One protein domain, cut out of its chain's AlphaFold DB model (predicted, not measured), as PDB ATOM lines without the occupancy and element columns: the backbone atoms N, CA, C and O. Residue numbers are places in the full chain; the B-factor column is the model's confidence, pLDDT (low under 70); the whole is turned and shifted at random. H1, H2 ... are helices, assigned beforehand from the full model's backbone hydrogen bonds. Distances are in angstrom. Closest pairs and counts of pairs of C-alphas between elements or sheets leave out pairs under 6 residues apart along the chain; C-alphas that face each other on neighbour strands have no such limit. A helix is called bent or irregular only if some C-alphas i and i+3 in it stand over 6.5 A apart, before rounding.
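What this domain is: This is residues 231 to 344 of the 765 residues of an uncharacterized protein of Hyphomonas sp (UniProt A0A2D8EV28). A long helical hairpin with a small head: the shorter helix H1 folds back beside the later part of the long helix H2, and H3, H4 and H5 gather at the end where H2 finishes, with H3 crossing H2 there. H2 makes most of the length. The printed part has 114 residues with five named helices, H1 to H5 in order, and no named strand; the class is all helix. The whole is loose, with a radius of gyration of the C-alphas of 18.4 A, a rod spanning 61 by 24 by 21 A.

How they stand to each other: H2, residues 261 to 296, and H1, residues 233 to 248, form a hairpin and touch at a shallow tilt of 22 degrees, opposite ways; their closest C-alphas, of Ala 243 and Thr 282, are 5.3 A apart. H3, residues 302 to 313, touches H2 at residues 286 to 294 alone, at a steep tilt of 65 degrees; the closest C-alphas, of Thr 290 and Ala 309, are 5.5 A apart. H3 also touches H1, about perpendicular at 77 degrees, with C-alphas 237 and 313 closest at 4.5 A. H4, residues 319 to 327, is close to H3 but not clearly touching, with C-alphas 308 and 322 closest at 7.4 A. H5, residues 329 to 333, and H4 touch only at the corner, with C-alphas 325 and 332 closest at 5.0 A. H2 and H4 are apart. Every O i to N i+4 pair is within hydrogen-bond range in H1, H2, H3 and H5, and 3 of 5 in H4.

Where its parts are: H2 is 52.3 A long, from C-alpha 261 at (61.948, 69.304, -63.576) to C-alpha 296 at (20.334, 39.797, -51.990). H1 is 22.3 A, H3 16.2 A, H4 13.9 A and H5 6.2 A, ending at C-alpha 333, (25.366, 46.272, -32.622). H4 is irregular, only just: C-alphas 320 and 323 are 6.9 A apart.

The domain as a whole: The C-alphas farthest apart, of Asp 260 and Asp 327, are 61.0 A apart. The printed part has no cut. The link from H1 to H2 is long; the others are tight. The mean pLDDT of the printed part is 72.2, and 43 residues are under 70, among them 247 to 280.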
ATOM      1  N   GLN A 231      28.710  37.167 -57.601       53.31
ATOM      2  CA  GLN A 231      30.005  37.143 -56.944       53.31
ATOM      3  C   GLN A 231      29.692  36.812 -55.491       53.31
ATOM      4  O   GLN A 231      28.822  37.438 -54.884       53.31
ATOM      5  N   ASP A 232      30.317  35.748 -55.007       72.56
ATOM      6  CA  ASP A 232      30.407  35.467 -53.588       72.56
ATOM      7  C   ASP A 232      30.707  36.797 -52.883       72.56
ATOM      8  O   ASP A 232      31.675  37.479 -53.246       72.56
ATOM      9  N   LEU A 233      29.818  37.232 -51.981       79.62
ATOM     10  CA  LEU A 233      29.967  38.539 -51.349       79.62
ATOM     11  C   LEU A 233      31.282  38.606 -50.567       79.62
ATOM     12  O   LEU A 233      31.856  39.689 -50.456       79.62
ATOM     13  N   ASP A 234      31.806  37.459 -50.122       83.38
ATOM     14  CA  ASP A 234      33.114  37.355 -49.482       83.38
ATOM     15  C   ASP A 234      34.251  37.590 -50.493       83.38
ATOM     16  O   ASP A 234      35.206  38.317 -50.206       83.38
ATOM     17  N   ALA A 235      34.129  37.077 -51.722       80.94
ATOM     18  CA  ALA A 235      35.094  37.345 -52.792       80.94
ATOM     19  C   ALA A 235      35.088  38.824 -53.215       80.94
ATOM     20  O   ALA A 235      36.150  39.416 -53.424       80.94
ATOM     21  N   LEU A 236      33.909  39.447 -53.299       80.69
ATOM     22  CA  LEU A 236      33.778  40.869 -53.623       80.69
ATOM     23  C   LEU A 236      34.275  41.772 -52.480       80.69
ATOM     24  O   LEU A 236      34.884  42.817 -52.732       80.69
ATOM     25  N   ALA A 237      34.069  41.368 -51.226       84.88
ATOM     26  CA  ALA A 237      34.636  42.038 -50.061       84.88
ATOM     27  C   ALA A 237      36.173  41.980 -50.067       84.88
ATOM     28  O   ALA A 237      36.821  43.007 -49.854       84.88
ATOM     29  N   GLU A 238      36.765  40.833 -50.412       86.75
ATOM     30  CA  GLU A 238      38.217  40.692 -50.582       86.75
ATOM     31  C   GLU A 238      38.758  41.506 -51.772       86.75
ATOM     32  O   GLU A 238      39.803  42.149 -51.659       86.75
ATOM     33  N   GLU A 239      38.046  41.583 -52.900       81.62
ATOM     34  CA  GLU A 239      38.418  42.474 -54.012       81.62
ATOM     35  C   GLU A 239      38.364  43.960 -53.624       81.62
ATOM     36  O   GLU A 239      39.226  44.743 -54.038       81.62
ATOM     37  N   THR A 240      37.372  44.349 -52.819       81.75
ATOM     38  CA  THR A 240      37.217  45.715 -52.293       81.75
ATOM     39  C   THR A 240      38.332  46.044 -51.298       81.75
ATOM     40  O   THR A 240      38.912  47.132 -51.332       81.75
ATOM     41  N   LYS A 241      38.698  45.080 -50.449       86.50
ATOM     42  CA  LYS A 241      39.803  45.182 -49.491       86.50
ATOM     43  C   LYS A 241      41.153  45.313 -50.192       86.50
ATOM     44  O   LYS A 241      41.928  46.192 -49.824       86.50
ATOM     45  N   LYS A 242      41.405  44.522 -51.242       83.88
ATOM     46  CA  LYS A 242      42.614  44.630 -52.079       83.88
ATOM     47  C   LYS A 242      42.718  45.995 -52.758       83.88
ATOM     48  O   LYS A 242      43.775  46.609 -52.696       83.88
ATOM     49  N   ALA A 243      41.621  46.510 -53.320       76.69
ATOM     50  CA  ALA A 243      41.595  47.852 -53.911       76.69
ATOM     51  C   ALA A 243      41.924  48.949 -52.869       76.69
ATOM     52  O   ALA A 243      42.743  49.839 -53.111       76.69
ATOM     53  N   LYS A 244      41.377  48.824 -51.652       76.69
ATOM     54  CA  LYS A 244      41.685  49.719 -50.527       76.69
ATOM     55  C   LYS A 244      43.146  49.610 -50.066       76.69
ATOM     56  O   LYS A 244      43.754  50.628 -49.739       76.69
ATOM     57  N   GLN A 245      43.739  48.415 -50.070       77.94
ATOM     58  CA  GLN A 245      45.163  48.215 -49.767       77.94
ATOM     59  C   GLN A 245      46.061  48.859 -50.829       77.94
ATOM     60  O   GLN A 245      46.942  49.632 -50.467       77.94
ATOM     61  N   THR A 246      45.765  48.674 -52.121       70.50
ATOM     62  CA  THR A 246      46.517  49.324 -53.213       70.50
ATOM     63  C   THR A 246      46.444  50.851 -53.175       70.50
ATOM     64  O   THR A 246      47.371  51.531 -53.605       70.50
ATOM     65  N   LEU A 247      45.361  51.411 -52.627       66.19
ATOM     66  CA  LEU A 247      45.248  52.844 -52.367       66.19
ATOM     67  C   LEU A 247      46.130  53.295 -51.189       66.19
ATOM     68  O   LEU A 247      46.675  54.396 -51.217       66.19
ATOM     69  N   THR A 248      46.255  52.459 -50.156       60.78
ATOM     70  CA  THR A 248      46.968  52.784 -48.909       60.78
ATOM     71  C   THR A 248      48.485  52.613 -49.049       60.78
ATOM     72  O   THR A 248      49.244  53.322 -48.396       60.78
ATOM     73  N   GLU A 249      48.940  51.707 -49.920       55.31
ATOM     74  CA  GLU A 249      50.368  51.462 -50.172       55.31
ATOM     75  C   GLU A 249      51.050  52.579 -50.984       55.31
ATOM     76  O   GLU A 249      52.274  52.704 -50.923       55.31
ATOM     77  N   GLY A 250      50.264  53.437 -51.651       51.34
ATOM     78  CA  GLY A 250      50.735  54.615 -52.381       51.34
ATOM     79  C   GLY A 250      51.588  54.286 -53.613       51.34
ATOM     80  O   GLY A 250      52.213  53.234 -53.725       51.34
ATOM     81  N   VAL A 251      51.650  55.212 -54.572       50.41
ATOM     82  CA  VAL A 251      52.700  55.168 -55.600       50.41
ATOM     83  C   VAL A 251      53.978  55.658 -54.922       50.41
ATOM     84  O   VAL A 251      54.178  56.860 -54.792       50.41
ATOM     85  N   LYS A 252      54.816  54.743 -54.419       45.41
ATOM     86  CA  LYS A 252      56.144  55.105 -53.902       45.41
ATOM     87  C   LYS A 252      56.998  55.597 -55.068       45.41
ATOM     88  O   LYS A 252      57.491  54.790 -55.853       45.41
ATOM     89  N   VAL A 253      57.128  56.911 -55.199       49.44
ATOM     90  CA  VAL A 253      58.166  57.511 -56.038       49.44
ATOM     91  C   VAL A 253      59.473  57.338 -55.271       49.44
ATOM     92  O   VAL A 253      59.547  57.673 -54.093       49.44
ATOM     93  N   ASP A 254      60.462  56.711 -55.897       46.44
ATOM     94  CA  ASP A 254      61.767  56.490 -55.281       46.44
ATOM     95  C   ASP A 254      62.485  57.842 -55.154       46.44
ATOM     96  O   ASP A 254      63.066  58.346 -56.113       46.44
ATOM     97  N   GLU A 255      62.397  58.451 -53.968       45.69
ATOM     98  CA  GLU A 255      62.963  59.771 -53.644       45.69
ATOM     99  C   GLU A 255      64.498  59.828 -53.796       45.69
ATOM    100  O   GLU A 255      65.095  60.900 -53.706       45.69
ATOM    101  N   SER A 256      65.157  58.685 -54.030       44.66
ATOM    102  CA  SER A 256      66.603  58.611 -54.264       44.66
ATOM    103  C   SER A 256      67.031  58.995 -55.688       44.66
ATOM    104  O   SER A 256      68.220  59.222 -55.929       44.66
ATOM    105  N   LEU A 257      66.086  59.111 -56.627       45.44
ATOM    106  CA  LEU A 257      66.354  59.496 -58.011       45.44
ATOM    107  C   LEU A 257      66.059  60.987 -58.215       45.44
ATOM    108  O   LEU A 257      64.917  61.433 -58.170       45.44
ATOM    109  N   THR A 258      67.109  61.772 -58.456       41.53
ATOM    110  CA  THR A 258      66.980  63.176 -58.862       41.53
ATOM    111  C   THR A 258      66.637  63.231 -60.348       41.53
ATOM    112  O   THR A 258      67.474  62.919 -61.196       41.53
ATOM    113  N   PHE A 259      65.400  63.611 -60.665       51.16
ATOM    114  CA  PHE A 259      64.943  63.828 -62.037       51.16
ATOM    115  C   PHE A 259      65.029  65.311 -62.415       51.16
ATOM    116  O   PHE A 259      65.017  66.192 -61.553       51.16
ATOM    117  N   ASP A 260      65.145  65.602 -63.713       51.75
ATOM    118  CA  ASP A 260      64.979  66.968 -64.203       51.75
ATOM    119  C   ASP A 260      63.518  67.441 -64.001       51.75
ATOM    120  O   ASP A 260      62.614  66.606 -63.907       51.75
ATOM    121  N   PRO A 261      63.260  68.760 -63.938       48.94
ATOM    122  CA  PRO A 261      61.948  69.304 -63.576       48.94
ATOM    123  C   PRO A 261      60.792  68.865 -64.485       48.94
ATOM    124  O   PRO A 261      59.651  68.790 -64.028       48.94
ATOM    125  N   ASP A 262      61.065  68.579 -65.761       44.91
ATOM    126  CA  ASP A 262      60.038  68.156 -66.713       44.91
ATOM    127  C   ASP A 262      59.703  66.667 -66.526       44.91
ATOM    128  O   ASP A 262      58.533  66.276 -66.592       44.91
ATOM    129  N   THR A 263      60.708  65.844 -66.216       52.03
ATOM    130  CA  THR A 263      60.532  64.420 -65.893       52.03
ATOM    131  C   THR A 263      59.869  64.218 -64.527       52.03
ATOM    132  O   THR A 263      58.979  63.376 -64.403       52.03
ATOM    133  N   ASP A 264      60.221  65.024 -63.525       51.12
ATOM    134  CA  ASP A 264      59.614  64.984 -62.188       51.12
ATOM    135  C   ASP A 264      58.119  65.341 -62.245       51.12
ATOM    136  O   ASP A 264      57.257  64.639 -61.712       51.12
ATOM    137  N   MET A 265      57.772  66.366 -63.026       46.19
ATOM    138  CA  MET A 265      56.387  66.776 -63.262       46.19
ATOM    139  C   MET A 265      55.582  65.706 -64.021       46.19
ATOM    140  O   MET A 265      54.425  65.451 -63.678       46.19
ATOM    141  N   ALA A 266      56.185  65.024 -65.001       51.03
ATOM    142  CA  ALA A 266      55.540  63.930 -65.731       51.03
ATOM    143  C   ALA A 266      55.301  62.683 -64.854       51.03
ATOM    144  O   ALA A 266      54.234  62.067 -64.933       51.03
ATOM    145  N   LEU A 267      56.263  62.333 -63.994       51.00
ATOM    146  CA  LEU A 267      56.150  61.231 -63.033       51.00
ATOM    147  C   LEU A 267      55.097  61.530 -61.958       51.00
ATOM    148  O   LEU A 267      54.287  60.659 -61.629       51.00
ATOM    149  N   THR A 268      55.043  62.774 -61.478       54.62
ATOM    150  CA  THR A 268      54.015  63.243 -60.535       54.62
ATOM    151  C   THR A 268      52.616  63.177 -61.161       54.62
ATOM    152  O   THR A 268      51.672  62.682 -60.541       54.62
ATOM    153  N   ASP A 269      52.468  63.587 -62.424       57.62
ATOM    154  CA  ASP A 269      51.202  63.490 -63.161       57.62
ATOM    155  C   ASP A 269      50.748  62.035 -63.382       57.62
ATOM    156  O   ASP A 269      49.550  61.737 -63.302       57.62
ATOM    157  N   GLU A 270      51.670  61.107 -63.652       58.59
ATOM    158  CA  GLU A 270      51.350  59.685 -63.808       58.59
ATOM    159  C   GLU A 270      50.970  59.027 -62.470       58.59
ATOM    160  O   GLU A 270      49.989  58.274 -62.411       58.59
ATOM    161  N   ALA A 271      51.691  59.345 -61.391       59.16
ATOM    162  CA  ALA A 271      51.377  58.890 -60.038       59.16
ATOM    163  C   ALA A 271      49.979  59.361 -59.599       59.16
ATOM    164  O   ALA A 271      49.167  58.550 -59.146       59.16
ATOM    165  N   ASN A 272      49.651  60.630 -59.855       59.28
ATOM    166  CA  ASN A 272      48.339  61.206 -59.564       59.28
ATOM    167  C   ASN A 272      47.215  60.533 -60.368       59.28
ATOM    168  O   ASN A 272      46.156  60.219 -59.822       59.28
ATOM    169  N   ARG A 273      47.431  60.242 -61.659       60.12
ATOM    170  CA  ARG A 273      46.447  59.512 -62.484       60.12
ATOM    171  C   ARG A 273      46.195  58.097 -61.969       60.12
ATOM    172  O   ARG A 273      45.043  57.668 -61.938       60.12
ATOM    173  N   LYS A 274      47.246  57.383 -61.556       66.44
ATOM    174  CA  LYS A 274      47.125  56.040 -60.963       66.44
ATOM    175  C   LYS A 274      46.389  56.086 -59.625       66.44
ATOM    176  O   LYS A 274      45.515  55.258 -59.392       66.44
ATOM    177  N   GLN A 275      46.662  57.082 -58.785       66.44
ATOM    178  CA  GLN A 275      45.966  57.251 -57.510       66.44
ATOM    179  C   GLN A 275      44.468  57.544 -57.696       66.44
ATOM    180  O   GLN A 275      43.641  56.961 -56.996       66.44
ATOM    181  N   ILE A 276      44.100  58.385 -58.670       64.00
ATOM    182  CA  ILE A 276      42.695  58.662 -59.012       64.00
ATOM    183  C   ILE A 276      41.997  57.401 -59.535       64.00
ATOM    184  O   ILE A 276      40.903  57.082 -59.075       64.00
ATOM    185  N   ALA A 277      42.637  56.651 -60.437       64.56
ATOM    186  CA  ALA A 277      42.082  55.399 -60.952       64.56
ATOM    187  C   ALA A 277      41.844  54.371 -59.826       64.56
ATOM    188  O   ALA A 277      40.779  53.760 -59.767       64.56
ATOM    189  N   ASN A 278      42.781  54.253 -58.879       69.38
ATOM    190  CA  ASN A 278      42.646  53.370 -57.717       69.38
ATOM    191  C   ASN A 278      41.523  53.827 -56.759       69.38
ATOM    192  O   ASN A 278      40.820  52.994 -56.177       69.38
ATOM    193  N   LEU A 279      41.320  55.142 -56.597       66.06
ATOM    194  CA  LEU A 279      40.211  55.710 -55.814       66.06
ATOM    195  C   LEU A 279      38.846  55.410 -56.442       66.06
ATOM    196  O   LEU A 279      37.911  55.045 -55.726       66.06
ATOM    197  N   GLU A 280      38.726  55.576 -57.759       64.94
ATOM    198  CA  GLU A 280      37.502  55.270 -58.508       64.94
ATOM    199  C   GLU A 280      37.179  53.775 -58.440       64.94
ATOM    200  O   GLU A 280      36.065  53.411 -58.069       64.94
ATOM    201  N   GLU A 281      38.173  52.908 -58.655       70.88
ATOM    202  CA  GLU A 281      38.000  51.456 -58.555       70.88
ATOM    203  C   GLU A 281      37.542  51.019 -57.153       70.88
ATOM    204  O   GLU A 281      36.643  50.186 -57.013       70.88
ATOM    205  N   THR A 282      38.111  51.615 -56.099       69.12
ATOM    206  CA  THR A 282      37.717  51.328 -54.710       69.12
ATOM    207  C   THR A 282      36.269  51.749 -54.438       69.12
ATOM    208  O   THR A 282      35.521  51.018 -53.783       69.12
ATOM    209  N   ARG A 283      35.848  52.914 -54.948       67.69
ATOM    210  CA  ARG A 283      34.471  53.413 -54.796       67.69
ATOM    211  C   ARG A 283      33.463  52.555 -55.547       67.69
ATOM    212  O   ARG A 283      32.422  52.228 -54.979       67.69
ATOM    213  N   ASP A 284      33.781  52.169 -56.778       68.69
ATOM    214  CA  ASP A 284      32.908  51.341 -57.607       68.69
ATOM    215  C   ASP A 284      32.695  49.966 -56.971       68.69
ATOM    216  O   ASP A 284      31.554  49.526 -56.820       68.69
ATOM    217  N   LYS A 285      33.766  49.316 -56.498       75.19
ATOM    218  CA  LYS A 285      33.674  48.019 -55.808       75.19
ATOM    219  C   LYS A 285      32.867  48.100 -54.511       75.19
ATOM    220  O   LYS A 285      31.985  47.269 -54.293       75.19
ATOM    221  N   ALA A 286      33.069  49.141 -53.700       69.94
ATOM    222  CA  ALA A 286      32.291  49.356 -52.477       69.94
ATOM    223  C   ALA A 286      30.794  49.613 -52.757       69.94
ATOM    224  O   ALA A 286      29.924  49.116 -52.033       69.94
ATOM    225  N   ALA A 287      30.475  50.358 -53.821       66.81
ATOM    226  CA  ALA A 287      29.098  50.606 -54.245       66.81
ATOM    227  C   ALA A 287      28.422  49.333 -54.782       66.81
ATOM    228  O   ALA A 287      27.261  49.075 -54.456       66.81
ATOM    229  N   ILE A 288      29.150  48.515 -55.552       74.81
ATOM    230  CA  ILE A 288      28.663  47.220 -56.045       74.81
ATOM    231  C   ILE A 288      28.405  46.272 -54.869       74.81
ATOM    232  O   ILE A 288      27.322  45.690 -54.811       74.81
ATOM    233  N   LEU A 289      29.331  46.166 -53.909       79.44
ATOM    234  CA  LEU A 289      29.173  45.324 -52.718       79.44
ATOM    235  C   LEU A 289      27.931  45.724 -51.912       79.44
ATOM    236  O   LEU A 289      27.078  44.888 -51.621       79.44
ATOM    237  N   THR A 290      27.776  47.022 -51.639       73.88
ATOM    238  CA  THR A 290      26.611  47.556 -50.915       73.88
ATOM    239  C   THR A 290      25.308  47.268 -51.666       73.88
ATOM    240  O   THR A 290      24.342  46.787 -51.076       73.88
ATOM    241  N   GLY A 291      25.277  47.503 -52.982       65.94
ATOM    242  CA  GLY A 291      24.102  47.236 -53.813       65.94
ATOM    243  C   GLY A 291      23.738  45.750 -53.889       65.94
ATOM    244  O   GLY A 291      22.555  45.408 -53.868       65.94
ATOM    245  N   GLN A 292      24.725  44.852 -53.936       79.06
ATOM    246  CA  GLN A 292      24.477  43.409 -53.913       79.06
ATOM    247  C   GLN A 292      23.944  42.944 -52.555       79.06
ATOM    248  O   GLN A 292      22.996  42.163 -52.533       79.06
ATOM    249  N   ILE A 293      24.468  43.469 -51.441       79.25
ATOM    250  CA  ILE A 293      23.951  43.197 -50.090       79.25
ATOM    251  C   ILE A 293      22.490  43.656 -49.967       79.25
ATOM    252  O   ILE A 293      21.634  42.881 -49.540       79.25
ATOM    253  N   MET A 294      22.172  44.874 -50.423       77.31
ATOM    254  CA  MET A 294      20.796  45.390 -50.422       77.31
ATOM    255  C   MET A 294      19.843  44.512 -51.237       77.31
ATOM    256  O   MET A 294      18.756  44.181 -50.765       77.31
ATOM    257  N   ASN A 295      20.256  44.104 -52.439       75.12
ATOM    258  CA  ASN A 295      19.420  43.310 -53.336       75.12
ATOM    259  C   ASN A 295      19.254  41.857 -52.868       75.12
ATOM    260  O   ASN A 295      18.154  41.315 -52.956       75.12
ATOM    261  N   LYS A 296      20.329  41.216 -52.384       82.94
ATOM    262  CA  LYS A 296      20.334  39.797 -51.990       82.94
ATOM    263  C   LYS A 296      19.570  39.559 -50.690       82.94
ATOM    264  O   LYS A 296      18.848  38.574 -50.595       82.94
ATOM    265  N   PHE A 297      19.678  40.482 -49.735       82.75
ATOM    266  CA  PHE A 297      19.035  40.374 -48.422       82.75
ATOM    267  C   PHE A 297      17.815  41.293 -48.249       82.75
ATOM    268  O   PHE A 297      17.273  41.410 -47.154       82.75
ATOM    269  N   ASN A 298      17.360  41.941 -49.329       79.81
ATOM    270  CA  ASN A 298      16.175  42.808 -49.352       79.81
ATOM    271  C   ASN A 298      16.207  43.919 -48.274       79.81
ATOM    272  O   ASN A 298      15.215  44.185 -47.590       79.81
ATOM    273  N   ILE A 299      17.368  44.562 -48.114       79.50
ATOM    274  CA  ILE A 299      17.588  45.640 -47.142       79.50
ATOM    275  C   ILE A 299      17.198  46.974 -47.784       79.50
ATOM    276  O   ILE A 299      17.824  47.419 -48.743       79.50
ATOM    277  N   ASN A 300      16.190  47.645 -47.221       74.25
ATOM    278  CA  ASN A 300      15.758  48.973 -47.680       74.25
ATOM    279  C   ASN A 300      16.575  50.127 -47.066       74.25
ATOM    280  O   ASN A 300      16.513  51.250 -47.560       74.25
ATOM    281  N   ASP A 301      17.315  49.862 -45.987       77.81
ATOM    282  CA  ASP A 301      18.159  50.844 -45.304       77.81
ATOM    283  C   ASP A 301      19.588  50.820 -45.868       77.81
ATOM    284  O   ASP A 301      20.373  49.896 -45.635       77.81
ATOM    285  N   GLN A 302      19.916  51.862 -46.627       75.06
ATOM    286  CA  GLN A 302      21.216  52.009 -47.271       75.06
ATOM    287  C   GLN A 302      22.363  52.181 -46.260       75.06
ATOM    288  O   GLN A 302      23.473  51.727 -46.534       75.06
ATOM    289  N   LEU A 303      22.122  52.808 -45.102       76.19
ATOM    290  CA  LEU A 303      23.153  53.009 -44.077       76.19
ATOM    291  C   LEU A 303      23.474  51.681 -43.390       76.19
ATOM    292  O   LEU A 303      24.643  51.320 -43.252       76.19
ATOM    293  N   LYS A 304      22.439  50.889 -43.092       83.06
ATOM    294  CA  LYS A 304      22.600  49.529 -42.567       83.06
ATOM    295  C   LYS A 304      23.389  48.629 -43.516       83.06
ATOM    296  O   LYS A 304      24.331  47.958 -43.096       83.06
ATOM    297  N   ALA A 305      23.057  48.655 -44.806       79.50
ATOM    298  CA  ALA A 305      23.796  47.901 -45.817       79.50
ATOM    299  C   ALA A 305      25.257  48.365 -45.959       79.50
ATOM    300  O   ALA A 305      26.138  47.535 -46.176       79.50
ATOM    301  N   LEU A 306      25.532  49.665 -45.794       78.69
ATOM    302  CA  LEU A 306      26.884  50.223 -45.862       78.69
ATOM    303  C   LEU A 306      27.754  49.791 -44.668       78.69
ATOM    304  O   LEU A 306      28.922  49.450 -44.859       78.69
ATOM    305  N   ASN A 307      27.192  49.746 -43.455       83.00
ATOM    306  CA  ASN A 307      27.880  49.209 -42.275       83.00
ATOM    307  C   ASN A 307      28.221  47.721 -42.449       83.00
ATOM    308  O   ASN A 307      29.355  47.318 -42.190       83.00
ATOM    309  N   ILE A 308      27.279  46.923 -42.964       86.25
ATOM    310  CA  ILE A 308      27.490  45.497 -43.266       86.25
ATOM    311  C   ILE A 308      28.580  45.331 -44.340       86.25
ATOM    312  O   ILE A 308      29.528  44.577 -44.136       86.25
ATOM    313  N   ALA A 309      28.522  46.089 -45.439       83.44
ATOM    314  CA  ALA A 309      29.535  46.054 -46.498       83.44
ATOM    315  C   ALA A 309      30.939  46.419 -45.983       83.44
ATOM    316  O   ALA A 309      31.936  45.783 -46.340       83.44
ATOM    317  N   SER A 310      31.027  47.426 -45.107       84.44
ATOM    318  CA  SER A 310      32.291  47.822 -44.483       84.44
ATOM    319  C   SER A 310      32.840  46.734 -43.564       84.44
ATOM    320  O   SER A 310      34.047  46.498 -43.559       84.44
ATOM    321  N   ALA A 311      31.974  46.065 -42.805       87.00
ATOM    322  CA  ALA A 311      32.354  44.982 -41.908       87.00
ATOM    323  C   ALA A 311      32.846  43.745 -42.670       87.00
ATOM    324  O   ALA A 311      33.838  43.142 -42.267       87.00
ATOM    325  N   MET A 312      32.216  43.420 -43.804       86.50
ATOM    326  CA  MET A 312      32.693  42.372 -44.715       86.50
ATOM    327  C   MET A 312      34.060  42.714 -45.304       86.50
ATOM    328  O   MET A 312      34.974  41.896 -45.280       86.50
ATOM    329  N   THR A 313      34.239  43.952 -45.776       85.88
ATOM    330  CA  THR A 313      35.517  44.419 -46.347       85.88
ATOM    331  C   THR A 313      36.656  44.359 -45.318       85.88
ATOM    332  O   THR A 313      37.821  44.180 -45.666       85.88
ATOM    333  N   GLU A 314      36.335  44.495 -44.033       84.75
ATOM    334  CA  GLU A 314      37.289  44.397 -42.924       84.75
ATOM    335  C   GLU A 314      37.480  42.969 -42.403       84.75
ATOM    336  O   GLU A 314      38.319  42.747 -41.533       84.75
ATOM    337  N   GLY A 315      36.757  41.992 -42.960       84.75
ATOM    338  CA  GLY A 315      36.796  40.593 -42.538       84.75
ATOM    339  C   GLY A 315      36.170  40.346 -41.162       84.75
ATOM    340  O   GLY A 315      36.461  39.331 -40.537       84.75
ATOM    341  N   LEU A 316      35.343  41.272 -40.668       85.69
ATOM    342  CA  LEU A 316      34.659  41.145 -39.375       85.69
ATOM    343  C   LEU A 316      33.461  40.193 -39.459       85.69
ATOM    344  O   LEU A 316      33.095  39.558 -38.470       85.69
ATOM    345  N   ILE A 317      32.848  40.107 -40.638       88.75
ATOM    346  CA  ILE A 317      31.696  39.257 -40.924       88.75
ATOM    347  C   ILE A 317      31.844  38.646 -42.319       88.75
ATOM    348  O   ILE A 317      32.530  39.200 -43.175       88.75
ATOM    349  N   THR A 318      31.174  37.523 -42.527       89.56
ATOM    350  CA  THR A 318      31.084  36.773 -43.785       89.56
ATOM    351  C   THR A 318      29.636  36.751 -44.265       89.56
ATOM    352  O   THR A 318      28.719  37.082 -43.502       89.56
ATOM    353  N   GLU A 319      29.415  36.393 -45.529       87.94
ATOM    354  CA  GLU A 319      28.095  36.406 -46.163       87.94
ATOM    355  C   GLU A 319      27.019  35.658 -45.352       87.94
ATOM    356  O   GLU A 319      25.902  36.154 -45.174       87.94
ATOM    357  N   ASP A 320      27.363  34.487 -44.819       87.94
ATOM    358  CA  ASP A 320      26.480  33.609 -44.044       87.94
ATOM    359  C   ASP A 320      25.923  34.267 -42.770       87.94
ATOM    360  O   ASP A 320      24.825  33.933 -42.320       87.94
ATOM    361  N   LYS A 321      26.641  35.242 -42.204       87.69
ATOM    362  CA  LYS A 321      26.232  35.946 -40.981       87.69
ATOM    363  C   LYS A 321      25.288  37.113 -41.240       87.69
ATOM    364  O   LYS A 321      24.656  37.585 -40.296       87.69
ATOM    365  N   ILE A 322      25.165  37.580 -42.485       87.00
ATOM    366  CA  ILE A 322      24.404  38.795 -42.812       87.00
ATOM    367  C   ILE A 322      22.932  38.641 -42.432       87.00
ATOM    368  O   ILE A 322      22.378  39.539 -41.808       87.00
ATOM    369  N   GLN A 323      22.303  37.504 -42.741       87.06
ATOM    370  CA  GLN A 323      20.896  37.288 -42.389       87.06
ATOM    371  C   GLN A 323      20.693  37.308 -40.864       87.06
ATOM    372  O   GLN A 323      19.810  38.001 -40.369       87.06
ATOM    373  N   THR A 324      21.588  36.664 -40.111       87.06
ATOM    374  CA  THR A 324      21.579  36.675 -38.639       87.06
ATOM    375  C   THR A 324      21.731  38.089 -38.069       87.06
ATOM    376  O   THR A 324      21.051  38.444 -37.111       87.06
ATOM    377  N   ILE A 325      22.582  38.922 -38.674       86.69
ATOM    378  CA  ILE A 325      22.769  40.338 -38.315       86.69
ATOM    379  C   ILE A 325      21.519  41.172 -38.629       86.69
ATOM    380  O   ILE A 325      21.190  42.122 -37.917       86.69
ATOM    381  N   LEU A 326      20.817  40.860 -39.719       84.00
ATOM    382  CA  LEU A 326      19.593  41.566 -40.086       84.00
ATOM    383  C   LEU A 326      18.440  41.236 -39.144       84.00
ATOM    384  O   LEU A 326      17.695  42.153 -38.788       84.00
ATOM    385  N   ASP A 327      18.350  39.972 -38.736       85.50
ATOM    386  CA  ASP A 327      17.289  39.447 -37.882       85.50
ATOM    387  C   ASP A 327      17.536  39.729 -36.391       85.50
ATOM    388  O   ASP A 327      16.580  39.792 -35.618       85.50
ATOM    389  N   ASN A 328      18.794  39.945 -35.981       85.19
ATOM    390  CA  ASN A 328      19.162  40.236 -34.596       85.19
ATOM    391  C   ASN A 328      19.830  41.621 -34.436       85.19
ATOM    392  O   ASN A 328      20.996  41.796 -34.807       85.19
ATOM    393  N   PRO A 329      19.137  42.599 -33.817       77.75
ATOM    394  CA  PRO A 329      19.696  43.913 -33.511       77.75
ATOM    395  C   PRO A 329      20.998  43.856 -32.709       77.75
ATOM    396  O   PRO A 329      21.900  44.636 -32.992       77.75
ATOM    397  N   ASP A 330      21.149  42.922 -31.770       80.56
ATOM    398  CA  ASP A 330      22.348  42.837 -30.927       80.56
ATOM    399  C   ASP A 330      23.583  42.406 -31.728       80.56
ATOM    400  O   ASP A 330      24.688  42.892 -31.487       80.56
ATOM    401  N   GLU A 331      23.406  41.535 -32.727       82.12
ATOM    402  CA  GLU A 331      24.479  41.141 -33.647       82.12
ATOM    403  C   GLU A 331      24.853  42.287 -34.594       82.12
ATOM    404  O   GLU A 331      26.034  42.486 -34.879       82.12
ATOM    405  N   TYR A 332      23.880  43.100 -35.018       83.69
ATOM    406  CA  TYR A 332      24.164  44.342 -35.742       83.69
ATOM    407  C   TYR A 332      24.942  45.341 -34.877       83.69
ATOM    408  O   TYR A 332      25.874  45.967 -35.365       83.69
ATOM    409  N   GLY A 333      24.652  45.417 -33.576       80.44
ATOM    410  CA  GLY A 333      25.366  46.272 -32.622       80.44
ATOM    411  C   GLY A 333      26.854  45.947 -32.448       80.44
ATOM    412  O   GLY A 333      27.612  46.816 -32.022       80.44
ATOM    413  N   LYS A 334      27.287  44.730 -32.808       84.25
ATOM    414  CA  LYS A 334      28.702  44.316 -32.793       84.25
ATOM    415  C   LYS A 334      29.488  44.817 -34.009       84.25
ATOM    416  O   LYS A 334      30.712  44.699 -34.033       84.25
ATOM    417  N   ILE A 335      28.807  45.360 -35.016       85.06
ATOM    418  CA  ILE A 335      29.427  45.900 -36.225       85.06
ATOM    419  C   ILE A 335      29.827  47.369 -35.993       85.06
ATOM    420  O   ILE A 335      29.130  48.099 -35.291       85.06
ATOM    421  N   PRO A 336      30.948  47.859 -36.554       80.69
ATOM    422  CA  PRO A 336      31.288  49.276 -36.478       80.69
ATOM    423  C   PRO A 336      30.284  50.161 -37.236       80.69
ATOM    424  O   PRO A 336      30.051  49.961 -38.429       80.69
ATOM    425  N   ASN A 337      29.770  51.208 -36.584       80.69
ATOM    426  CA  ASN A 337      28.859  52.177 -37.202       80.69
ATOM    427  C   ASN A 337      29.602  53.233 -38.049       80.69
ATOM    428  O   ASN A 337      29.651  54.411 -37.696       80.69
ATOM    429  N   LYS A 338      30.221  52.827 -39.162       77.69
ATOM    430  CA  LYS A 338      31.003  53.735 -40.028       77.69
ATOM    431  C   LYS A 338      30.148  54.631 -40.920       77.69
ATOM    432  O   LYS A 338      30.636  55.656 -41.392       77.69
ATOM    433  N   SER A 339      28.892  54.264 -41.152       68.75
ATOM    434  CA  SER A 339      27.937  55.050 -41.934       68.75
ATOM    435  C   SER A 339      27.174  56.087 -41.108       68.75
ATOM    436  O   SER A 339      26.359  56.807 -41.682       68.75
ATOM    437  N   ASN A 340      27.390  56.147 -39.787       73.94
ATOM    438  CA  ASN A 340      26.582  56.930 -38.844       73.94
ATOM    439  C   ASN A 340      25.078  56.616 -38.950       73.94
ATOM    440  O   ASN A 340      24.244  57.519 -38.979       73.94
ATOM    441  N   ASP A 341      24.731  55.330 -39.032       72.94
ATOM    442  CA  ASP A 341      23.348  54.863 -38.961       72.94
ATOM    443  C   ASP A 341      22.738  55.249 -37.595       72.94
ATOM    444  O   ASP A 341      23.228  54.784 -36.558       72.94
ATOM    445  N   PRO A 342      21.692  56.100 -37.560       68.50
ATOM    446  CA  PRO A 342      21.042  56.528 -36.322       68.50
ATOM    447  C   PRO A 342      20.242  55.408 -35.639       68.50
ATOM    448  O   PRO A 342      19.873  55.553 -34.475       68.50
ATOM    449  N   ASN A 343      19.971  54.306 -36.346       72.69
ATOM    450  CA  ASN A 343      19.281  53.129 -35.824       72.69
ATOM    451  C   ASN A 343      20.257  52.043 -35.338       72.69
ATOM    452  O   ASN A 343      19.825  50.962 -34.938       72.69
ATOM    453  N   HIS A 344      21.568  52.305 -35.373       77.94
ATOM    454  CA  HIS A 344      22.571  51.373 -34.875       77.94
ATOM    455  C   HIS A 344      22.480  51.236 -33.342       77.94
ATOM    456  O   HIS A 344      22.442  52.258 -32.659       77.94
TER     457      HIS A 344